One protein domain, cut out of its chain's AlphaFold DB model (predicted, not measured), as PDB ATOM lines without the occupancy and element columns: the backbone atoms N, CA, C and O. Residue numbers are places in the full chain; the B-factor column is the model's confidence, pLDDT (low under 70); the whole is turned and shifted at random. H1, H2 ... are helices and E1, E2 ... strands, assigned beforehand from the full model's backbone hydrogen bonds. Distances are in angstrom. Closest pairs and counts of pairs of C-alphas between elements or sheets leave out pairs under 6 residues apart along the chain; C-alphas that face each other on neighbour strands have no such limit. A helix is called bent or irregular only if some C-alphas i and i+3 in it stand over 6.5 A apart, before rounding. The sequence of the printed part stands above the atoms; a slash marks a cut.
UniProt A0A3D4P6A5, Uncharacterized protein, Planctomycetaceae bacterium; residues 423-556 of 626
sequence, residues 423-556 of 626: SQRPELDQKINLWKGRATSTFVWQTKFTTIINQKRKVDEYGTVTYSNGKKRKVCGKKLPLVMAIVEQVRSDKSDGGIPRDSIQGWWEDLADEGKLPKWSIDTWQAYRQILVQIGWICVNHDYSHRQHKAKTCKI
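AT A GLANCE: This is residues 423 to 556 of the 626 residues of an uncharacterized protein of Planctomycetaceae bacterium (UniProt A0A3D4P6A5). A two-stranded antiparallel ribbon, E1 and E4, forms the base of an arm that leads out from a body of four helices and ends in the small hairpin E2 and E3. In the body H2 is in the middle of the helices, with H1, H3 and H4 packed on it; H4 also packs on E1 and E4, and a small pair of strands, E5 and E6, is near the far end of H2. The printed part has 134 residues, with four named helices and six named strands in the order H1 E1 E2 E3 E4 H2 E5 H3 H4 E6. The class is mixed, helices and strands, in three two-stranded antiparallel sheets. The whole is compact, with a radius of gyration of the C-alphas of 15.7 A, yet elongated in outline, spanning 53 by 33 by 25 A.

IN THESE COORDINATES: E1, residues 448 to 453, is 15.9 A long and begins with C-alpha 448 at (10.694, 5.901, -36.179). E4, residues 471 to 476, is 16.4 A long. Between them come E2, residues 457 to 459, and E3, residues 465 to 467. H1, residues 424 to 441, measures 26.1 A from C-alpha 424 at (17.922, 34.614, -39.000). H2, residues 477 to 492, measures 23.8 A; it is irregular, but only just, with C-alphas 478 and 481 6.9 A apart. H3, residues 501 to 513, measures 18.3 A, and H4, residues 522 to 534, 18.2 A. E5 is residues 498 to 500; E6, residues 553 to 556, ends with C-alpha 556 at (4.263, 26.096, -26.059).

HOW THE PARTS SIT: E1 and E4 are antiparallel at 151 degrees, with N 451 and O 473 within hydrogen-bond range at 2.9 A. In the hairpin E2 and E3, N 458 and O 466 are 2.8 A apart. The closest C-alphas of E1 and H4, Ile 453 and Ala 527, are 6.0 A apart. H2 is the hub. It touches H4 about perpendicular, at 87 degrees, closest at the C-alphas of Leu 480 and Tyr 528, 6.9 A. It touches H1 at a steep tilt of 44 degrees, opposite ways, closest at Trp 435 and Pro 481, 4.9 A between C-alphas. It touches H3 at a steep tilt of 45 degrees, opposite ways, closest at Ile 486 and Ile 504, 6.3 A between C-alphas. H3 and H4 are near each other; H1 and H4 are apart. In E5 and E6, antiparallel at 129 degrees, N 499 and O 554 are 3.0 A apart. Every O i to N i+4 pair is within hydrogen-bond range in H1, H3 and H4; in H2, 10 of 12 are.

THE WHOLE: The C-alphas farthest apart, Ser 423 and Tyr 462, are 54.9 A from each other. The printed part has no cut. The link from H4 to E6, residues 535 to 552, is long. The mean pLDDT of the printed part is 78.0; 36 residues are under 70, among them 461 to 465, 493 to 499 and 541 to 556.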
ATOM      1  N   SER A 423      20.347  37.899 -41.274       60.81
ATOM      2  CA  SER A 423      19.641  36.699 -41.714       60.81
ATOM      3  C   SER A 423      19.457  35.826 -40.474       60.81
ATOM      4  O   SER A 423      20.439  35.432 -39.852       60.81
ATOM      5  N   GLN A 424      18.212  35.537 -40.101       68.88
ATOM      6  CA  GLN A 424      17.922  34.614 -39.000       68.88
ATOM      7  C   GLN A 424      18.292  33.170 -39.374       68.88
ATOM      8  O   GLN A 424      18.194  32.258 -38.559       68.88
ATOM      9  N   ARG A 425      18.737  32.931 -40.618       80.19
ATOM     10  CA  ARG A 425      19.098  31.602 -41.085       80.19
ATOM     11  C   ARG A 425      20.342  31.033 -40.388       80.19
ATOM     12  O   ARG A 425      20.246  29.906 -39.916       80.19
ATOM     13  N   PRO A 426      21.464  31.767 -40.270       82.25
ATOM     14  CA  PRO A 426      22.569  31.392 -39.393       82.25
ATOM     15  C   PRO A 426      22.136  30.991 -37.977       82.25
ATOM     16  O   PRO A 426      22.595  29.969 -37.475       82.25
ATOM     17  N   GLU A 427      21.222  31.741 -37.358       83.62
ATOM     18  CA  GLU A 427      20.701  31.431 -36.017       83.62
ATOM     19  C   GLU A 427      19.881  30.134 -36.018       83.62
ATOM     20  O   GLU A 427      20.077  29.267 -35.164       83.62
ATOM     21  N   LEU A 428      19.016  29.947 -37.021       87.44
ATOM     22  CA  LEU A 428      18.268  28.706 -37.199       87.44
ATOM     23  C   LEU A 428      19.203  27.512 -37.429       87.44
ATOM     24  O   LEU A 428      18.993  26.459 -36.836       87.44
ATOM     25  N   ASP A 429      20.240  27.645 -38.258       87.62
ATOM     26  CA  ASP A 429      21.205  26.573 -38.515       87.62
ATOM     27  C   ASP A 429      22.016  26.228 -37.249       87.62
ATOM     28  O   ASP A 429      22.253  25.047 -36.978       87.62
ATOM     29  N   GLN A 430      22.365  27.221 -36.419       87.94
ATOM     30  CA  GLN A 430      22.957  26.988 -35.094       87.94
ATOM     31  C   GLN A 430      22.003  26.200 -34.185       87.94
ATOM     32  O   GLN A 430      22.402  25.174 -33.629       87.94
ATOM     33  N   LYS A 431      20.727  26.602 -34.100       89.69
ATOM     34  CA  LYS A 431      19.696  25.870 -33.341       89.69
ATOM     35  C   LYS A 431      19.494  24.451 -33.877       89.69
ATOM     36  O   LYS A 431      19.403  23.503 -33.102       89.69
ATOM     37  N   ILE A 432      19.490  24.261 -35.198       91.88
ATOM     38  CA  ILE A 432      19.409  22.934 -35.825       91.88
ATOM     39  C   ILE A 432      20.573  22.056 -35.360       91.88
ATOM     40  O   ILE A 432      20.349  20.905 -34.988       91.88
ATOM     41  N   ASN A 433      21.804  22.569 -35.377       89.00
ATOM     42  CA  ASN A 433      22.978  21.806 -34.956       89.00
ATOM     43  C   ASN A 433      22.933  21.464 -33.461       89.00
ATOM     44  O   ASN A 433      23.180  20.310 -33.101       89.00
ATOM     45  N   LEU A 434      22.520  22.413 -32.616       86.31
ATOM     46  CA  LEU A 434      22.299  22.186 -31.187       86.31
ATOM     47  C   LEU A 434      21.302  21.038 -30.954       86.31
ATOM     48  O   LEU A 434      21.605  20.068 -30.254       86.31
ATOM     49  N   TRP A 435      20.134  21.092 -31.599       88.12
ATOM     50  CA  TRP A 435      19.107  20.060 -31.443       88.12
ATOM     51  C   TRP A 435      19.491  18.722 -32.067       88.12
ATOM     52  O   TRP A 435      19.076  17.679 -31.567       88.12
ATOM     53  N   LYS A 436      20.299  18.707 -33.135       88.38
ATOM     54  CA  LYS A 436      20.873  17.464 -33.669       88.38
ATOM     55  C   LYS A 436      21.792  16.801 -32.646       88.38
ATOM     56  O   LYS A 436      21.682  15.590 -32.453       88.38
ATOM     57  N   GLY A 437      22.637  17.580 -31.968       77.56
ATOM     58  CA  GLY A 437      23.473  17.096 -30.868       77.56
ATOM     59  C   GLY A 437      22.630  16.468 -29.757       77.56
ATOM     60  O   GLY A 437      22.806  15.292 -29.438       77.56
ATOM     61  N   ARG A 438      21.619  17.201 -29.268       77.69
ATOM     62  CA  ARG A 438      20.680  16.726 -28.230       77.69
ATOM     63  C   ARG A 438      19.884  15.478 -28.645       77.69
ATOM     64  O   ARG A 438      19.625  14.590 -27.836       77.69
ATOM     65  N   ALA A 439      19.485  15.373 -29.909       79.62
ATOM     66  CA  ALA A 439      18.744  14.215 -30.417       79.62
ATOM     67  C   ALA A 439      19.610  12.968 -30.605       79.62
ATOM     68  O   ALA A 439      19.098  11.847 -30.575       79.62
ATOM     69  N   THR A 440      20.905  13.174 -30.850       72.94
ATOM     70  CA  THR A 440      21.883  12.097 -30.992       72.94
ATOM     71  C   THR A 440      22.187  11.490 -29.627       72.94
ATOM     72  O   THR A 440      22.139  10.272 -29.496       72.94
ATOM     73  N   SER A 441      22.371  12.320 -28.593       57.19
ATOM     74  CA  SER A 441      22.605  11.848 -27.221       57.19
ATOM     75  C   SER A 441      21.397  11.146 -26.589       57.19
ATOM     76  O   SER A 441      21.564  10.332 -25.690       57.19
ATOM     77  N   THR A 442      20.179  11.412 -27.069       59.69
ATOM     78  CA  THR A 442      18.933  10.811 -26.553       59.69
ATOM     79  C   THR A 442      18.400   9.650 -27.404       59.69
ATOM     80  O   THR A 442      17.278   9.200 -27.183       59.69
ATOM     81  N   PHE A 443      19.149   9.176 -28.412       64.75
ATOM     82  CA  PHE A 443      18.731   8.150 -29.394       64.75
ATOM     83  C   PHE A 443      17.418   8.450 -30.160       64.75
ATOM     84  O   PHE A 443      16.930   7.634 -30.954       64.75
ATOM     85  N   VAL A 444      16.861   9.657 -30.018       71.50
ATOM     86  CA  VAL A 444      15.652  10.113 -30.723       71.50
ATOM     87  C   VAL A 444      15.889  10.135 -32.235       71.50
ATOM     88  O   VAL A 444      14.996   9.801 -33.015       71.50
ATOM     89  N   TRP A 445      17.111  10.462 -32.662       68.94
ATOM     90  CA  TRP A 445      17.495  10.594 -34.068       68.94
ATOM     91  C   TRP A 445      17.272   9.324 -34.907       68.94
ATOM     92  O   TRP A 445      16.878   9.411 -36.073       68.94
ATOM     93  N   GLN A 446      17.495   8.139 -34.333       75.12
ATOM     94  CA  GLN A 446      17.419   6.861 -35.057       75.12
ATOM     95  C   GLN A 446      16.024   6.219 -35.018       75.12
ATOM     96  O   GLN A 446      15.747   5.272 -35.755       75.12
ATOM     97  N   THR A 447      15.112   6.768 -34.217       82.12
ATOM     98  CA  THR A 447      13.811   6.156 -33.954       82.12
ATOM     99  C   THR A 447      12.763   6.575 -34.993       82.12
ATOM    100  O   THR A 447      12.685   7.729 -35.433       82.12
ATOM    101  N   LYS A 448      11.919   5.624 -35.412       90.00
ATOM    102  CA  LYS A 448      10.694   5.901 -36.179       90.00
ATOM    103  C   LYS A 448       9.524   5.934 -35.208       90.00
ATOM    104  O   LYS A 448       9.154   4.908 -34.648       90.00
ATOM    105  N   PHE A 449       8.918   7.098 -35.048       90.31
ATOM    106  CA  PHE A 449       7.784   7.269 -34.155       90.31
ATOM    107  C   PHE A 449       6.475   7.054 -34.899       90.31
ATOM    108  O   PHE A 449       6.362   7.323 -36.099       90.31
ATOM    109  N   THR A 450       5.466   6.585 -34.177       91.25
ATOM    110  CA  THR A 450       4.103   6.496 -34.688       91.25
ATOM    111  C   THR A 450       3.166   7.171 -33.708       91.25
ATOM    112  O   THR A 450       3.208   6.879 -32.520       91.25
ATOM    113  N   THR A 451       2.318   8.062 -34.210       90.69
ATOM    114  CA  THR A 451       1.364   8.809 -33.389       90.69
ATOM    115  C   THR A 451      -0.011   8.852 -34.030       90.69
ATOM    116  O   THR A 451      -0.167   8.542 -35.214       90.69
ATOM    117  N   ILE A 452      -1.012   9.212 -33.235       87.19
ATOM    118  CA  ILE A 452      -2.400   9.360 -33.656       87.19
ATOM    119  C   ILE A 452      -2.750  10.843 -33.539       87.19
ATOM    120  O   ILE A 452      -2.674  11.418 -32.458       87.19
ATOM    121  N   ILE A 453      -3.118  11.461 -34.659       85.50
ATOM    122  CA  ILE A 453      -3.536  12.868 -34.725       85.50
ATOM    123  C   ILE A 453      -5.046  12.977 -34.937       85.50
ATOM    124  O   ILE A 453      -5.692  12.018 -35.367       85.50
ATOM    125  N   ASN A 454      -5.609  14.163 -34.687       80.38
ATOM    126  CA  ASN A 454      -7.041  14.449 -34.844       80.38
ATOM    127  C   ASN A 454      -7.950  13.521 -34.011       80.38
ATOM    128  O   ASN A 454      -9.082  13.229 -34.401       80.38
ATOM    129  N   GLN A 455      -7.456  13.051 -32.863       78.94
ATOM    130  CA  GLN A 455      -8.232  12.260 -31.918       78.94
ATOM    131  C   GLN A 455      -9.196  13.184 -31.162       78.94
ATOM    132  O   GLN A 455      -8.770  14.107 -30.468       78.94
ATOM    133  N   LYS A 456     -10.504  12.969 -31.305       73.81
ATOM    134  CA  LYS A 456     -11.521  13.719 -30.566       73.81
ATOM    135  C   LYS A 456     -11.763  13.026 -29.236       73.81
ATOM    136  O   LYS A 456     -12.144  11.859 -29.222       73.81
ATOM    137  N   ARG A 457     -11.572  13.759 -28.142       73.94
ATOM    138  CA  ARG A 457     -12.015  13.357 -26.807       73.94
ATOM    139  C   ARG A 457     -13.506  13.677 -26.683       73.94
ATOM    140  O   ARG A 457     -13.894  14.830 -26.858       73.94
ATOM    141  N   LYS A 458     -14.327  12.667 -26.428       67.19
ATOM    142  CA  LYS A 458     -15.724  12.801 -26.016       67.19
ATOM    143  C   LYS A 458     -15.803  12.401 -24.547       67.19
ATOM    144  O   LYS A 458     -15.143  11.451 -24.139       67.19
ATOM    145  N   VAL A 459     -16.561  13.151 -23.767       63.28
ATOM    146  CA  VAL A 459     -16.882  12.815 -22.379       63.28
ATOM    147  C   VAL A 459     -18.393  12.666 -22.353       63.28
ATOM    148  O   VAL A 459     -19.077  13.562 -22.849       63.28
ATOM    149  N   ASP A 460     -18.889  11.512 -21.922       73.44
ATOM    150  CA  ASP A 460     -20.328  11.307 -21.765       73.44
ATOM    151  C   ASP A 460     -20.841  11.902 -20.445       73.44
ATOM    152  O   ASP A 460     -20.080  12.455 -19.649       73.44
ATOM    153  N   GLU A 461     -22.154  11.819 -20.236       57.81
ATOM    154  CA  GLU A 461     -22.839  12.331 -19.042       57.81
ATOM    155  C   GLU A 461     -22.388  11.664 -17.732       57.81
ATOM    156  O   GLU A 461     -22.567  12.237 -16.660       57.81
ATOM    157  N   TYR A 462     -21.728  10.506 -17.814       55.62
ATOM    158  CA  TYR A 462     -21.180   9.768 -16.674       55.62
ATOM    159  C   TYR A 462     -19.688  10.045 -16.445       55.62
ATOM    160  O   TYR A 462     -19.056   9.419 -15.593       55.62
ATOM    161  N   GLY A 463     -19.093  10.968 -17.206       55.19
ATOM    162  CA  GLY A 463     -17.668  11.281 -17.123       55.19
ATOM    163  C   GLY A 463     -16.761  10.263 -17.823       55.19
ATOM    164  O   GLY A 463     -15.534  10.390 -17.753       55.19
ATOM    165  N   THR A 464     -17.317   9.280 -18.537       58.75
ATOM    166  CA  THR A 464     -16.528   8.300 -19.287       58.75
ATOM    167  C   THR A 464     -15.927   8.965 -20.515       58.75
ATOM    168  O   THR A 464     -16.607   9.563 -21.354       58.75
ATOM    169  N   VAL A 465     -14.607   8.852 -20.637       63.22
ATOM    170  CA  VAL A 465     -13.859   9.453 -21.736       63.22
ATOM    171  C   VAL A 465     -13.728   8.448 -22.878       63.22
ATOM    172  O   VAL A 465     -13.017   7.452 -22.759       63.22
ATOM    173  N   THR A 466     -14.353   8.738 -24.017       71.12
ATOM    174  CA  THR A 466     -14.173   7.978 -25.260       71.12
ATOM    175  C   THR A 466     -13.369   8.787 -26.272       71.12
ATOM    176  O   THR A 466     -13.494  10.008 -26.382       71.12
ATOM    177  N   TYR A 467     -12.505   8.114 -27.030       74.56
ATOM    178  CA  TYR A 467     -11.659   8.754 -28.033       74.56
ATOM    179  C   TYR A 467     -12.055   8.292 -29.434       74.56
ATOM    180  O   TYR A 467     -12.202   7.098 -29.676       74.56
ATOM    181  N   SER A 468     -12.206   9.219 -30.383       82.31
ATOM    182  CA  SER A 468     -12.462   8.845 -31.778       82.31
ATOM    183  C   SER A 468     -11.253   8.147 -32.403       82.31
ATOM    184  O   SER A 468     -10.111   8.432 -32.044       82.31
ATOM    185  N   ASN A 469     -11.483   7.326 -33.429       79.44
ATOM    186  CA  ASN A 469     -10.407   6.800 -34.267       79.44
ATOM    187  C   ASN A 469      -9.712   7.971 -34.987       79.44
ATOM    188  O   ASN A 469     -10.270   8.575 -35.900       79.44
ATOM    189  N   GLY A 470      -8.532   8.370 -34.505       85.44
ATOM    190  CA  GLY A 470      -7.709   9.403 -35.136       85.44
ATOM    191  C   GLY A 470      -6.936   8.864 -36.345       85.44
ATOM    192  O   GLY A 470      -6.989   7.678 -36.668       85.44
ATOM    193  N   LYS A 471      -6.167   9.726 -37.018       88.75
ATOM    194  CA  LYS A 471      -5.297   9.309 -38.133       88.75
ATOM    195  C   LYS A 471      -3.929   8.885 -37.605       88.75
ATOM    196  O   LYS A 471      -3.244   9.674 -36.959       88.75
ATOM    197  N   LYS A 472      -3.490   7.671 -37.938       91.75
ATOM    198  CA  LYS A 472      -2.145   7.179 -37.604       91.75
ATOM    199  C   LYS A 472      -1.110   7.781 -38.562       91.75
ATOM    200  O   LYS A 472      -1.252   7.677 -39.780       91.75
ATOM    201  N   ARG A 473      -0.062   8.408 -38.031       93.31
ATOM    202  CA  ARG A 473       1.040   9.007 -38.802       93.31
ATOM    203  C   ARG A 473       2.381   8.478 -38.309       93.31
ATOM    204  O   ARG A 473       2.581   8.303 -37.109       93.31
ATOM    205  N   LYS A 474       3.300   8.241 -39.247       93.88
ATOM    206  CA  LYS A 474       4.695   7.888 -38.959       93.88
ATOM    207  C   LYS A 474       5.563   9.137 -39.071       93.88
ATOM    208  O   LYS A 474       5.436   9.887 -40.036       93.88
ATOM    209  N   VAL A 475       6.442   9.335 -38.098       93.56
ATOM    210  CA  VAL A 475       7.332  10.493 -37.988       93.56
ATOM    211  C   VAL A 475       8.772   9.999 -37.903       93.56
ATOM    212  O   VAL A 475       9.090   9.082 -37.146       93.56
ATOM    213  N   CYS A 476       9.657  10.589 -38.704       93.62
ATOM    214  CA  CYS A 476      11.078  10.254 -38.683       93.62
ATOM    215  C   CYS A 476      11.799  11.061 -37.597       93.62
ATOM    216  O   CYS A 476      11.781  12.293 -37.651       93.62
ATOM    217  N   GLY A 477      12.479  10.374 -36.672       89.44
ATOM    218  CA  GLY A 477      13.241  10.990 -35.586       89.44
ATOM    219  C   GLY A 477      14.314  11.975 -36.055       89.44
ATOM    220  O   GLY A 477      14.441  13.053 -35.482       89.44
ATOM    221  N   LYS A 478      14.979  11.697 -37.189       92.81
ATOM    222  CA  LYS A 478      15.976  12.591 -37.822       92.81
ATOM    223  C   LYS A 478      15.449  13.991 -38.151       92.81
ATOM    224  O   LYS A 478      16.222  14.923 -38.343       92.81
ATOM    225  N   LYS A 479      14.130  14.140 -38.274       95.62
ATOM    226  CA  LYS A 479      13.487  15.410 -38.619       95.62
ATOM    227  C   LYS A 479      12.995  16.175 -37.387       95.62
ATOM    228  O   LYS A 479      12.732  17.362 -37.512       95.62
ATOM    229  N   LEU A 480      12.899  15.545 -36.209       93.50
ATOM    230  CA  LEU A 480      12.439  16.209 -34.979       93.50
ATOM    231  C   LEU A 480      13.325  17.401 -34.572       93.50
ATOM    232  O   LEU A 480      12.755  18.438 -34.243       93.50
ATOM    233  N   PRO A 481      14.668  17.340 -34.677       93.31
ATOM    234  CA  PRO A 481      15.527  18.486 -34.354       93.31
ATOM    235  C   PRO A 481      15.303  19.709 -35.226       93.31
ATOM    236  O   PRO A 481      15.353  20.831 -34.740       93.31
ATOM    237  N   LEU A 482      15.021  19.490 -36.512       95.19
ATOM    238  CA  LEU A 482      14.706  20.568 -37.448       95.19
ATOM    239  C   LEU A 482      13.428  21.283 -37.010       95.19
ATOM    240  O   LEU A 482      13.380  22.504 -36.959       95.19
ATOM    241  N   VAL A 483      12.408  20.503 -36.648       94.69
ATOM    242  CA  VAL A 483      11.128  21.041 -36.188       94.69
ATOM    243  C   VAL A 483      11.277  21.770 -34.854       94.69
ATOM    244  O   VAL A 483      10.699  22.839 -34.685       94.69
ATOM    245  N   MET A 484      12.077  21.235 -33.933       93.06
ATOM    246  CA  MET A 484      12.332  21.876 -32.644       93.06
ATOM    247  C   MET A 484      13.083  23.205 -32.799       93.06
ATOM    248  O   MET A 484      12.713  24.196 -32.174       93.06
ATOM    249  N   ALA A 485      14.070  23.258 -33.697       93.31
ATOM    250  CA  ALA A 485      14.783  24.490 -34.015       93.31
ATOM    251  C   ALA A 485      13.855  25.566 -34.609       93.31
ATOM    252  O   ALA A 485      13.961  26.728 -34.225       93.31
ATOM    253  N   ILE A 486      12.904  25.187 -35.479       92.81
ATOM    254  CA  ILE A 486      11.872  26.118 -35.977       92.81
ATOM    255  C   ILE A 486      11.030  26.663 -34.816       92.81
ATOM    256  O   ILE A 486      10.811  27.868 -34.727       92.81
ATOM    257  N   VAL A 487      10.549  25.782 -33.930       89.38
ATOM    258  CA  VAL A 487       9.720  26.157 -32.771       89.38
ATOM    259  C   VAL A 487      10.444  27.170 -31.885       89.38
ATOM    260  O   VAL A 487       9.864  28.187 -31.510       89.38
ATOM    261  N   GLU A 488      11.720  26.927 -31.600       86.69
ATOM    262  CA  GLU A 488      12.539  27.823 -30.789       86.69
ATOM    263  C   GLU A 488      12.860  29.145 -31.499       86.69
ATOM    264  O   GLU A 488      12.883  30.192 -30.853       86.69
ATOM    265  N   GLN A 489      13.080  29.128 -32.819       88.88
ATOM    266  CA  GLN A 489      13.287  30.346 -33.609       88.88
ATOM    267  C   GLN A 489      12.055  31.246 -33.599       88.88
ATOM    268  O   GLN A 489      12.164  32.434 -33.326       88.88
ATOM    269  N   VAL A 490      10.873  30.679 -33.834       84.31
ATOM    270  CA  VAL A 490       9.633  31.461 -33.858       84.31
ATOM    271  C   VAL A 490       9.279  31.990 -32.465       84.31
ATOM    272  O   VAL A 490       8.728  33.081 -32.346       84.31
ATOM    273  N   ARG A 491       9.603  31.244 -31.399       80.31
ATOM    274  CA  ARG A 491       9.365  31.699 -30.024       80.31
ATOM    275  C   ARG A 491      10.242  32.890 -29.648       80.31
ATOM    276  O   ARG A 491       9.741  33.788 -28.984       80.31
ATOM    277  N   SER A 492      11.525  32.908 -30.033       75.62
ATOM    278  CA  SER A 492      12.421  34.022 -29.674       75.62
ATOM    279  C   SER A 492      11.936  35.378 -30.193       75.62
ATOM    280  O   SER A 492      12.282  36.401 -29.615       75.62
ATOM    281  N   ASP A 493      11.073  35.381 -31.209       67.12
ATOM    282  CA  ASP A 493      10.491  36.591 -31.786       67.12
ATOM    283  C   ASP A 493       9.251  37.108 -31.010       67.12
ATOM    284  O   ASP A 493       8.676  38.138 -31.373       67.12
ATOM    285  N   LYS A 494       8.783  36.399 -29.966       68.31
ATOM    286  CA  LYS A 494       7.525  36.685 -29.248       68.31
ATOM    287  C   LYS A 494       7.683  36.595 -27.723       68.31
ATOM    288  O   LYS A 494       7.941  35.530 -27.170       68.31
ATOM    289  N   SER A 495       7.436  37.704 -27.024       63.03
ATOM    290  CA  SER A 495       7.528  37.794 -25.555       63.03
ATOM    291  C   SER A 495       6.436  37.022 -24.799       63.03
ATOM    292  O   SER A 495       6.645  36.632 -23.654       63.03
ATOM    293  N   ASP A 496       5.287  36.751 -25.426       63.28
ATOM    294  CA  ASP A 496       4.148  36.038 -24.822       63.28
ATOM    295  C   ASP A 496       4.295  34.500 -24.840       63.28
ATOM    296  O   ASP A 496       3.448  33.771 -24.308       63.28
ATOM    297  N   GLY A 497       5.367  33.986 -25.458       62.25
ATOM    298  CA  GLY A 497       5.591  32.553 -25.670       62.25
ATOM    299  C   GLY A 497       4.603  31.914 -26.655       62.25
ATOM    300  O   GLY A 497       4.529  30.683 -26.755       62.25
ATOM    301  N   GLY A 498       3.821  32.729 -27.366       66.81
ATOM    302  CA  GLY A 498       2.938  32.295 -28.431       66.81
ATOM    303  C   GLY A 498       3.736  31.962 -29.685       66.81
ATOM    304  O   GLY A 498       4.678  32.657 -30.049       66.81
ATOM    305  N   ILE A 499       3.340  30.896 -30.379       69.12
ATOM    306  CA  ILE A 499       3.995  30.484 -31.622       69.12
ATOM    307  C   ILE A 499       2.990  30.604 -32.772       69.12
ATOM    308  O   ILE A 499       2.114  29.738 -32.905       69.12
ATOM    309  N   PRO A 500       3.066  31.684 -33.582       70.25
ATOM    310  CA  PRO A 500       2.203  31.862 -34.736       70.25
ATOM    311  C   PRO A 500       2.429  30.743 -35.742       70.25
ATOM    312  O   PRO A 500       3.555  30.445 -36.146       70.25
ATOM    313  N   ARG A 501       1.333  30.129 -36.177       76.69
ATOM    314  CA  ARG A 501       1.384  29.014 -37.122       76.69
ATOM    315  C   ARG A 501       2.025  29.402 -38.458       76.69
ATOM    316  O   ARG A 501       2.764  28.595 -39.017       76.69
ATOM    317  N   ASP A 502       1.763  30.614 -38.932       76.19
ATOM    318  CA  ASP A 502       2.255  31.101 -40.226       76.19
ATOM    319  C   ASP A 502       3.787  31.244 -40.225       76.19
ATOM    320  O   ASP A 502       4.446  30.903 -41.205       76.19
ATOM    321  N   SER A 503       4.375  31.634 -39.088       81.12
ATOM    322  CA  SER A 503       5.830  31.711 -38.914       81.12
ATOM    323  C   SER A 503       6.490  30.328 -38.928       81.12
ATOM    324  O   SER A 503       7.533  30.155 -39.555       81.12
ATOM    325  N   ILE A 504       5.874  29.317 -38.293       85.81
ATOM    326  CA  ILE A 504       6.358  27.926 -38.384       85.81
ATOM    327  C   ILE A 504       6.296  27.446 -39.833       85.81
ATOM    328  O   ILE A 504       7.236  26.814 -40.308       85.81
ATOM    329  N   GLN A 505       5.187  27.732 -40.521       88.94
ATOM    330  CA  GLN A 505       4.985  27.321 -41.905       88.94
ATOM    331  C   GLN A 505       6.077  27.882 -42.822       88.94
ATOM    332  O   GLN A 505       6.653  27.104 -43.574       88.94
ATOM    333  N   GLY A 506       6.410  29.174 -42.713       86.44
ATOM    334  CA  GLY A 506       7.458  29.792 -43.535       86.44
ATOM    335  C   GLY A 506       8.814  29.091 -43.393       86.44
ATOM    336  O   GLY A 506       9.373  28.611 -44.376       86.44
ATOM    337  N   TRP A 507       9.298  28.922 -42.158       90.44
ATOM    338  CA  TRP A 507      10.563  28.221 -41.903       90.44
ATOM    339  C   TRP A 507      10.535  26.742 -42.304       90.44
ATOM    340  O   TRP A 507      11.550  26.173 -42.716       90.44
ATOM    341  N   TRP A 508       9.378  26.095 -42.165       94.19
ATOM    342  CA  TRP A 508       9.202  24.712 -42.584       94.19
ATOM    343  C   TRP A 508       9.303  24.568 -44.099       94.19
ATOM    344  O   TRP A 508       9.957  23.640 -44.573       94.19
ATOM    345  N   GLU A 509       8.645  25.449 -44.850       91.12
ATOM    346  CA  GLU A 509       8.670  25.461 -46.313       91.12
ATOM    347  C   GLU A 509      10.089  25.712 -46.832       91.12
ATOM    348  O   GLU A 509      10.553  24.937 -47.664       91.12
ATOM    349  N   ASP A 510      10.835  26.650 -46.239       86.12
ATOM    350  CA  ASP A 510      12.244  26.883 -46.584       86.12
ATOM    351  C   ASP A 510      13.103  25.613 -46.410       86.12
ATOM    352  O   ASP A 510      13.884  25.233 -47.286       86.12
ATOM    353  N   LEU A 511      12.940  24.894 -45.293       90.69
ATOM    354  CA  LEU A 511      13.649  23.630 -45.056       90.69
ATOM    355  C   LEU A 511      13.123  22.470 -45.918       90.69
ATOM    356  O   LEU A 511      13.853  21.500 -46.154       90.69
ATOM    357  N   ALA A 512      11.871  22.524 -46.370       92.88
ATOM    358  CA  ALA A 512      11.308  21.547 -47.296       92.88
ATOM    359  C   ALA A 512      11.856  21.742 -48.716       92.88
ATOM    360  O   ALA A 512      12.195  20.754 -49.367       92.88
ATOM    361  N   ASP A 513      12.041  22.989 -49.148       85.44
ATOM    362  CA  ASP A 513      12.666  23.349 -50.426       85.44
ATOM    363  C   ASP A 513      14.145  22.936 -50.498       85.44
ATOM    364  O   ASP A 513      14.684  22.665 -51.574       85.44
ATOM    365  N   GLU A 514      14.811  22.841 -49.345       87.81
ATOM    366  CA  GLU A 514      16.151  22.257 -49.200       87.81
ATOM    367  C   GLU A 514      16.152  20.717 -49.158       87.81
ATOM    368  O   GLU A 514      17.214  20.101 -49.063       87.81
ATOM    369  N   GLY A 515      14.983  20.073 -49.163       93.44
ATOM    370  CA  GLY A 515      14.841  18.620 -49.033       93.44
ATOM    371  C   GLY A 515      15.050  18.077 -47.612       93.44
ATOM    372  O   GLY A 515      15.082  16.859 -47.414       93.44
ATOM    373  N   LYS A 516      15.178  18.941 -46.595       92.12
ATOM    374  CA  LYS A 516      15.395  18.533 -45.193       92.12
ATOM    375  C   LYS A 516      14.090  18.122 -44.503       92.12
ATOM    376  O   LYS A 516      14.071  17.174 -43.711       92.12
ATOM    377  N   LEU A 517      12.984  18.790 -44.827       96.19
ATOM    378  CA  LEU A 517      11.637  18.494 -44.321       96.19
ATOM    379  C   LEU A 517      10.688  18.049 -45.451       96.19
ATOM    380  O   LEU A 517      10.969  18.271 -46.622       96.19
ATOM    381  N   PRO A 518       9.593  17.326 -45.148       95.00
ATOM    382  CA  PRO A 518       8.551  17.067 -46.144       95.00
ATOM    383  C   PRO A 518       7.759  18.350 -46.440       95.00
ATOM    384  O   PRO A 518       7.738  19.254 -45.606       95.00
ATOM    385  N   LYS A 519       7.027  18.391 -47.562       94.81
ATOM    386  CA  LYS A 519       6.095  19.490 -47.866       94.81
ATOM    387  C   LYS A 519       5.158  19.753 -46.681       94.81
ATOM    388  O   LYS A 519       4.653  18.807 -46.063       94.81
ATOM    389  N   TRP A 520       4.948  21.031 -46.364       91.81
ATOM    390  CA  TRP A 520       4.089  21.438 -45.258       91.81
ATOM    391  C   TRP A 520       2.678  20.865 -45.415       91.81
ATOM    392  O   TRP A 520       2.059  20.927 -46.477       91.81
ATOM    393  N   SER A 521       2.166  20.288 -44.330       92.69
ATOM    394  CA  SER A 521       0.754  19.955 -44.190       92.69
ATOM    395  C   SER A 521       0.370  20.035 -42.719       92.69
ATOM    396  O   SER A 521       1.187  19.752 -41.839       92.69
ATOM    397  N   ILE A 522      -0.887  20.384 -42.455       85.69
ATOM    398  CA  ILE A 522      -1.413  20.523 -41.090       85.69
ATOM    399  C   ILE A 522      -1.263  19.211 -40.320       85.69
ATOM    400  O   ILE A 522      -0.773  19.201 -39.194       85.69
ATOM    401  N   ASP A 523      -1.635  18.103 -40.962       88.62
ATOM    402  CA  ASP A 523      -1.532  16.763 -40.394       88.62
ATOM    403  C   ASP A 523      -0.071  16.407 -40.075       88.62
ATOM    404  O   ASP A 523       0.217  15.815 -39.034       88.62
ATOM    405  N   THR A 524       0.867  16.772 -40.958       91.88
ATOM    406  CA  THR A 524       2.298  16.526 -40.738       91.88
ATOM    407  C   THR A 524       2.786  17.306 -39.523       91.88
ATOM    408  O   THR A 524       3.341  16.707 -38.607       91.88
ATOM    409  N   TRP A 525       2.529  18.616 -39.466       91.31
ATOM    410  CA  TRP A 525       2.900  19.456 -38.325       91.31
ATOM    411  C   TRP A 525       2.331  18.920 -37.007       91.31
ATOM    412  O   TRP A 525       3.070  18.740 -36.041       91.31
ATOM    413  N   GLN A 526       1.036  18.590 -36.978       88.44
ATOM    414  CA  GLN A 526       0.387  18.026 -35.796       88.44
ATOM    415  C   GLN A 526       1.043  16.721 -35.339       88.44
ATOM    416  O   GLN A 526       1.209  16.519 -34.138       88.44
ATOM    417  N   ALA A 527       1.443  15.853 -36.273       91.69
ATOM    418  CA  ALA A 527       2.118  14.606 -35.938       91.69
ATOM    419  C   ALA A 527       3.490  14.865 -35.302       91.69
ATOM    420  O   ALA A 527       3.790  14.294 -34.257       91.69
ATOM    421  N   TYR A 528       4.299  15.756 -35.884       93.81
ATOM    422  CA  TYR A 528       5.597  16.133 -35.314       93.81
ATOM    423  C   TYR A 528       5.445  16.774 -33.932       93.81
ATOM    424  O   TYR A 528       6.109  16.347 -32.992       93.81
ATOM    425  N   ARG A 529       4.519  17.724 -33.778       89.12
ATOM    426  CA  ARG A 529       4.201  18.350 -32.488       89.12
ATOM    427  C   ARG A 529       3.778  17.322 -31.439       89.12
ATOM    428  O   ARG A 529       4.277  17.368 -30.324       89.12
ATOM    429  N   GLN A 530       2.896  16.384 -31.784       87.19
ATOM    430  CA  GLN A 530       2.447  15.350 -30.847       87.19
ATOM    431  C   GLN A 530       3.611  14.468 -30.378       87.19
ATOM    432  O   GLN A 530       3.667  14.122 -29.203       87.19
ATOM    433  N   ILE A 531       4.554  14.134 -31.267       90.12
ATOM    434  CA  ILE A 531       5.772  13.413 -30.879       90.12
ATOM    435  C   ILE A 531       6.645  14.259 -29.955       90.12
ATOM    436  O   ILE A 531       7.075  13.748 -28.929       90.12
ATOM    437  N   LEU A 532       6.870  15.537 -30.277       88.56
ATOM    438  CA  LEU A 532       7.648  16.447 -29.427       88.56
ATOM    439  C   LEU A 532       7.050  16.560 -28.009       88.56
ATOM    440  O   LEU A 532       7.801  16.613 -27.039       88.56
ATOM    441  N   VAL A 533       5.715  16.525 -27.882       84.06
ATOM    442  CA  VAL A 533       5.021  16.444 -26.582       84.06
ATOM    443  C   VAL A 533       5.252  15.099 -25.898       84.06
ATOM    444  O   VAL A 533       5.584  15.052 -24.720       84.06
ATOM    445  N   GLN A 534       5.098  13.990 -26.626       82.31
ATOM    446  CA  GLN A 534       5.273  12.640 -26.075       82.31
ATOM    447  C   GLN A 534       6.687  12.388 -25.542       82.31
ATOM    448  O   GLN A 534       6.835  11.694 -24.540       82.31
ATOM    449  N   ILE A 535       7.710  12.951 -26.191       81.75
ATOM    450  CA  ILE A 535       9.105  12.866 -25.732       81.75
ATOM    451  C   ILE A 535       9.463  13.948 -24.699       81.75
ATOM    452  O   ILE A 535      10.601  13.995 -24.242       81.75
ATOM    453  N   GLY A 536       8.518  14.823 -24.342       78.06
ATOM    454  CA  GLY A 536       8.696  15.853 -23.319       78.06
ATOM    455  C   GLY A 536       9.561  17.047 -23.729       78.06
ATOM    456  O   GLY A 536       9.955  17.819 -22.863       78.06
ATOM    457  N   TRP A 537       9.864  17.232 -25.019       81.25
ATOM    458  CA  TRP A 537      10.618  18.408 -25.488       81.25
ATOM    459  C   TRP A 537       9.774  19.680 -25.478       81.25
ATOM    460  O   TRP A 537      10.308  20.780 -25.368       81.25
ATOM    461  N   ILE A 538       8.455  19.526 -25.598       81.94
ATOM    462  CA  ILE A 538       7.494  20.618 -25.498       81.94
ATOM    463  C   ILE A 538       6.276  20.192 -24.678       81.94
ATOM    464  O   ILE A 538       5.903  19.025 -24.636       81.94
ATOM    465  N   CYS A 539       5.603  21.171 -24.100       75.62
ATOM    466  CA  CYS A 539       4.321  21.085 -23.424       75.62
ATOM    467  C   CYS A 539       3.359  22.073 -24.095       75.62
ATOM    468  O   CYS A 539       3.748  23.118 -24.614       75.62
ATOM    469  N   VAL A 540       2.077  21.732 -24.128       70.88
ATOM    470  CA  VAL A 540       1.045  22.570 -24.746       70.88
ATOM    471  C   VAL A 540       0.010  22.876 -23.682       70.88
ATOM    472  O   VAL A 540      -0.484  21.945 -23.051       70.88
ATOM    473  N   ASN A 541      -0.352  24.150 -23.521       64.94
ATOM    474  CA  ASN A 541      -1.440  24.509 -22.616       64.94
ATOM    475  C   ASN A 541      -2.781  23.878 -23.066       64.94
ATOM    476  O   ASN A 541      -3.128  23.904 -24.253       64.94
ATOM    477  N   HIS A 542      -3.524  23.304 -22.118       48.25
ATOM    478  CA  HIS A 542      -4.749  22.533 -22.355       48.25
ATOM    479  C   HIS A 542      -5.945  23.386 -22.815       48.25
ATOM    480  O   HIS A 542      -6.863  22.836 -23.422       48.25
ATOM    481  N   ASP A 543      -5.890  24.711 -22.647       47.19
ATOM    482  CA  ASP A 543      -6.924  25.659 -23.108       47.19
ATOM    483  C   ASP A 543      -6.908  25.909 -24.627       47.19
ATOM    484  O   ASP A 543      -7.670  26.715 -25.167       47.19
ATOM    485  N   TYR A 544      -6.042  25.210 -25.360       48.12
ATOM    486  CA  TYR A 544      -6.006  25.262 -26.815       48.12
ATOM    487  C   TYR A 544      -7.270  24.626 -27.424       48.12
ATOM    488  O   TYR A 544      -7.359  23.415 -27.648       48.12
ATOM    489  N   SER A 545      -8.265  25.460 -27.732       41.19
ATOM    490  CA  SER A 545      -9.490  25.042 -28.416       41.19
ATOM    491  C   SER A 545      -9.258  24.835 -29.914       41.19
ATOM    492  O   SER A 545      -9.107  25.784 -30.681       41.19
ATOM    493  N   HIS A 546      -9.360  23.584 -30.366       42.59
ATOM    494  CA  HIS A 546      -9.432  23.237 -31.792       42.59
ATOM    495  C   HIS A 546     -10.631  23.871 -32.528       42.59
ATOM    496  O   HIS A 546     -10.638  23.887 -33.758       42.59
ATOM    497  N   ARG A 547     -11.662  24.344 -31.806       38.47
ATOM    498  CA  ARG A 547     -12.913  24.867 -32.386       38.47
ATOM    499  C   ARG A 547     -12.884  26.367 -32.661       38.47
ATOM    500  O   ARG A 547     -13.693  26.844 -33.450       38.47
ATOM    501  N   GLN A 548     -11.971  27.116 -32.049       36.50
ATOM    502  CA  GLN A 548     -11.853  28.545 -32.307       36.50
ATOM    503  C   GLN A 548     -10.713  28.784 -33.292       36.50
ATOM    504  O   GLN A 548      -9.554  28.909 -32.911       36.50
ATOM    505  N   HIS A 549     -11.054  28.959 -34.570       36.94
ATOM    506  CA  HIS A 549     -10.157  29.467 -35.622       36.94
ATOM    507  C   HIS A 549      -9.499  30.834 -35.289       36.94
ATOM    508  O   HIS A 549      -8.738  31.368 -36.093       36.94
ATOM    509  N   LYS A 550      -9.780  31.401 -34.104       34.94
ATOM    510  CA  LYS A 550      -9.190  32.615 -33.531       34.94
ATOM    511  C   LYS A 550      -7.982  32.373 -32.616       34.94
ATOM    512  O   LYS A 550      -7.263  33.332 -32.358       34.94
ATOM    513  N   ALA A 551      -7.694  31.143 -32.174       43.38
ATOM    514  CA  ALA A 551      -6.469  30.858 -31.418       43.38
ATOM    515  C   ALA A 551      -5.258  30.799 -32.372       43.38
ATOM    516  O   ALA A 551      -4.739  29.732 -32.706       43.38
ATOM    517  N   LYS A 552      -4.837  31.974 -32.865       48.44
ATOM    518  CA  LYS A 552      -3.664  32.174 -33.738       48.44
ATOM    519  C   LYS A 552      -2.331  31.883 -33.034       48.44
ATOM    520  O   LYS A 552      -1.294  31.847 -33.690       48.44
ATOM    521  N   THR A 553      -2.356  31.654 -31.724       48.53
ATOM    522  CA  THR A 553      -1.189  31.410 -30.879       48.53
ATOM    523  C   THR A 553      -1.387  30.117 -30.086       48.53
ATOM    524  O   THR A 553      -2.345  29.941 -29.339       48.53
ATOM    525  N   CYS A 554      -0.478  29.160 -30.280       53.56
ATOM    526  CA  CYS A 554      -0.305  28.041 -29.361       53.56
ATOM    527  C   CYS A 554       0.753  28.471 -28.343       53.56
ATOM    528  O   CYS A 554       1.867  28.798 -28.755       53.56
ATOM    529  N   LYS A 555       0.432  28.462 -27.044       58.16
ATOM    530  CA  LYS A 555       1.444  28.645 -25.999       58.16
ATOM    531  C   LYS A 555       2.156  27.313 -25.804       58.16
ATOM    532  O   LYS A 555       1.560  26.353 -25.309       58.16
ATOM    533  N   ILE A 556       3.393  27.243 -26.287       58.94
ATOM    534  CA  ILE A 556       4.263  26.096 -26.059       58.94
ATOM    535  C   ILE A 556       5.112  26.417 -24.838       58.94
ATOM    536  O   ILE A 556       6.018  27.248 -24.896       58.94
TER     537      ILE A 556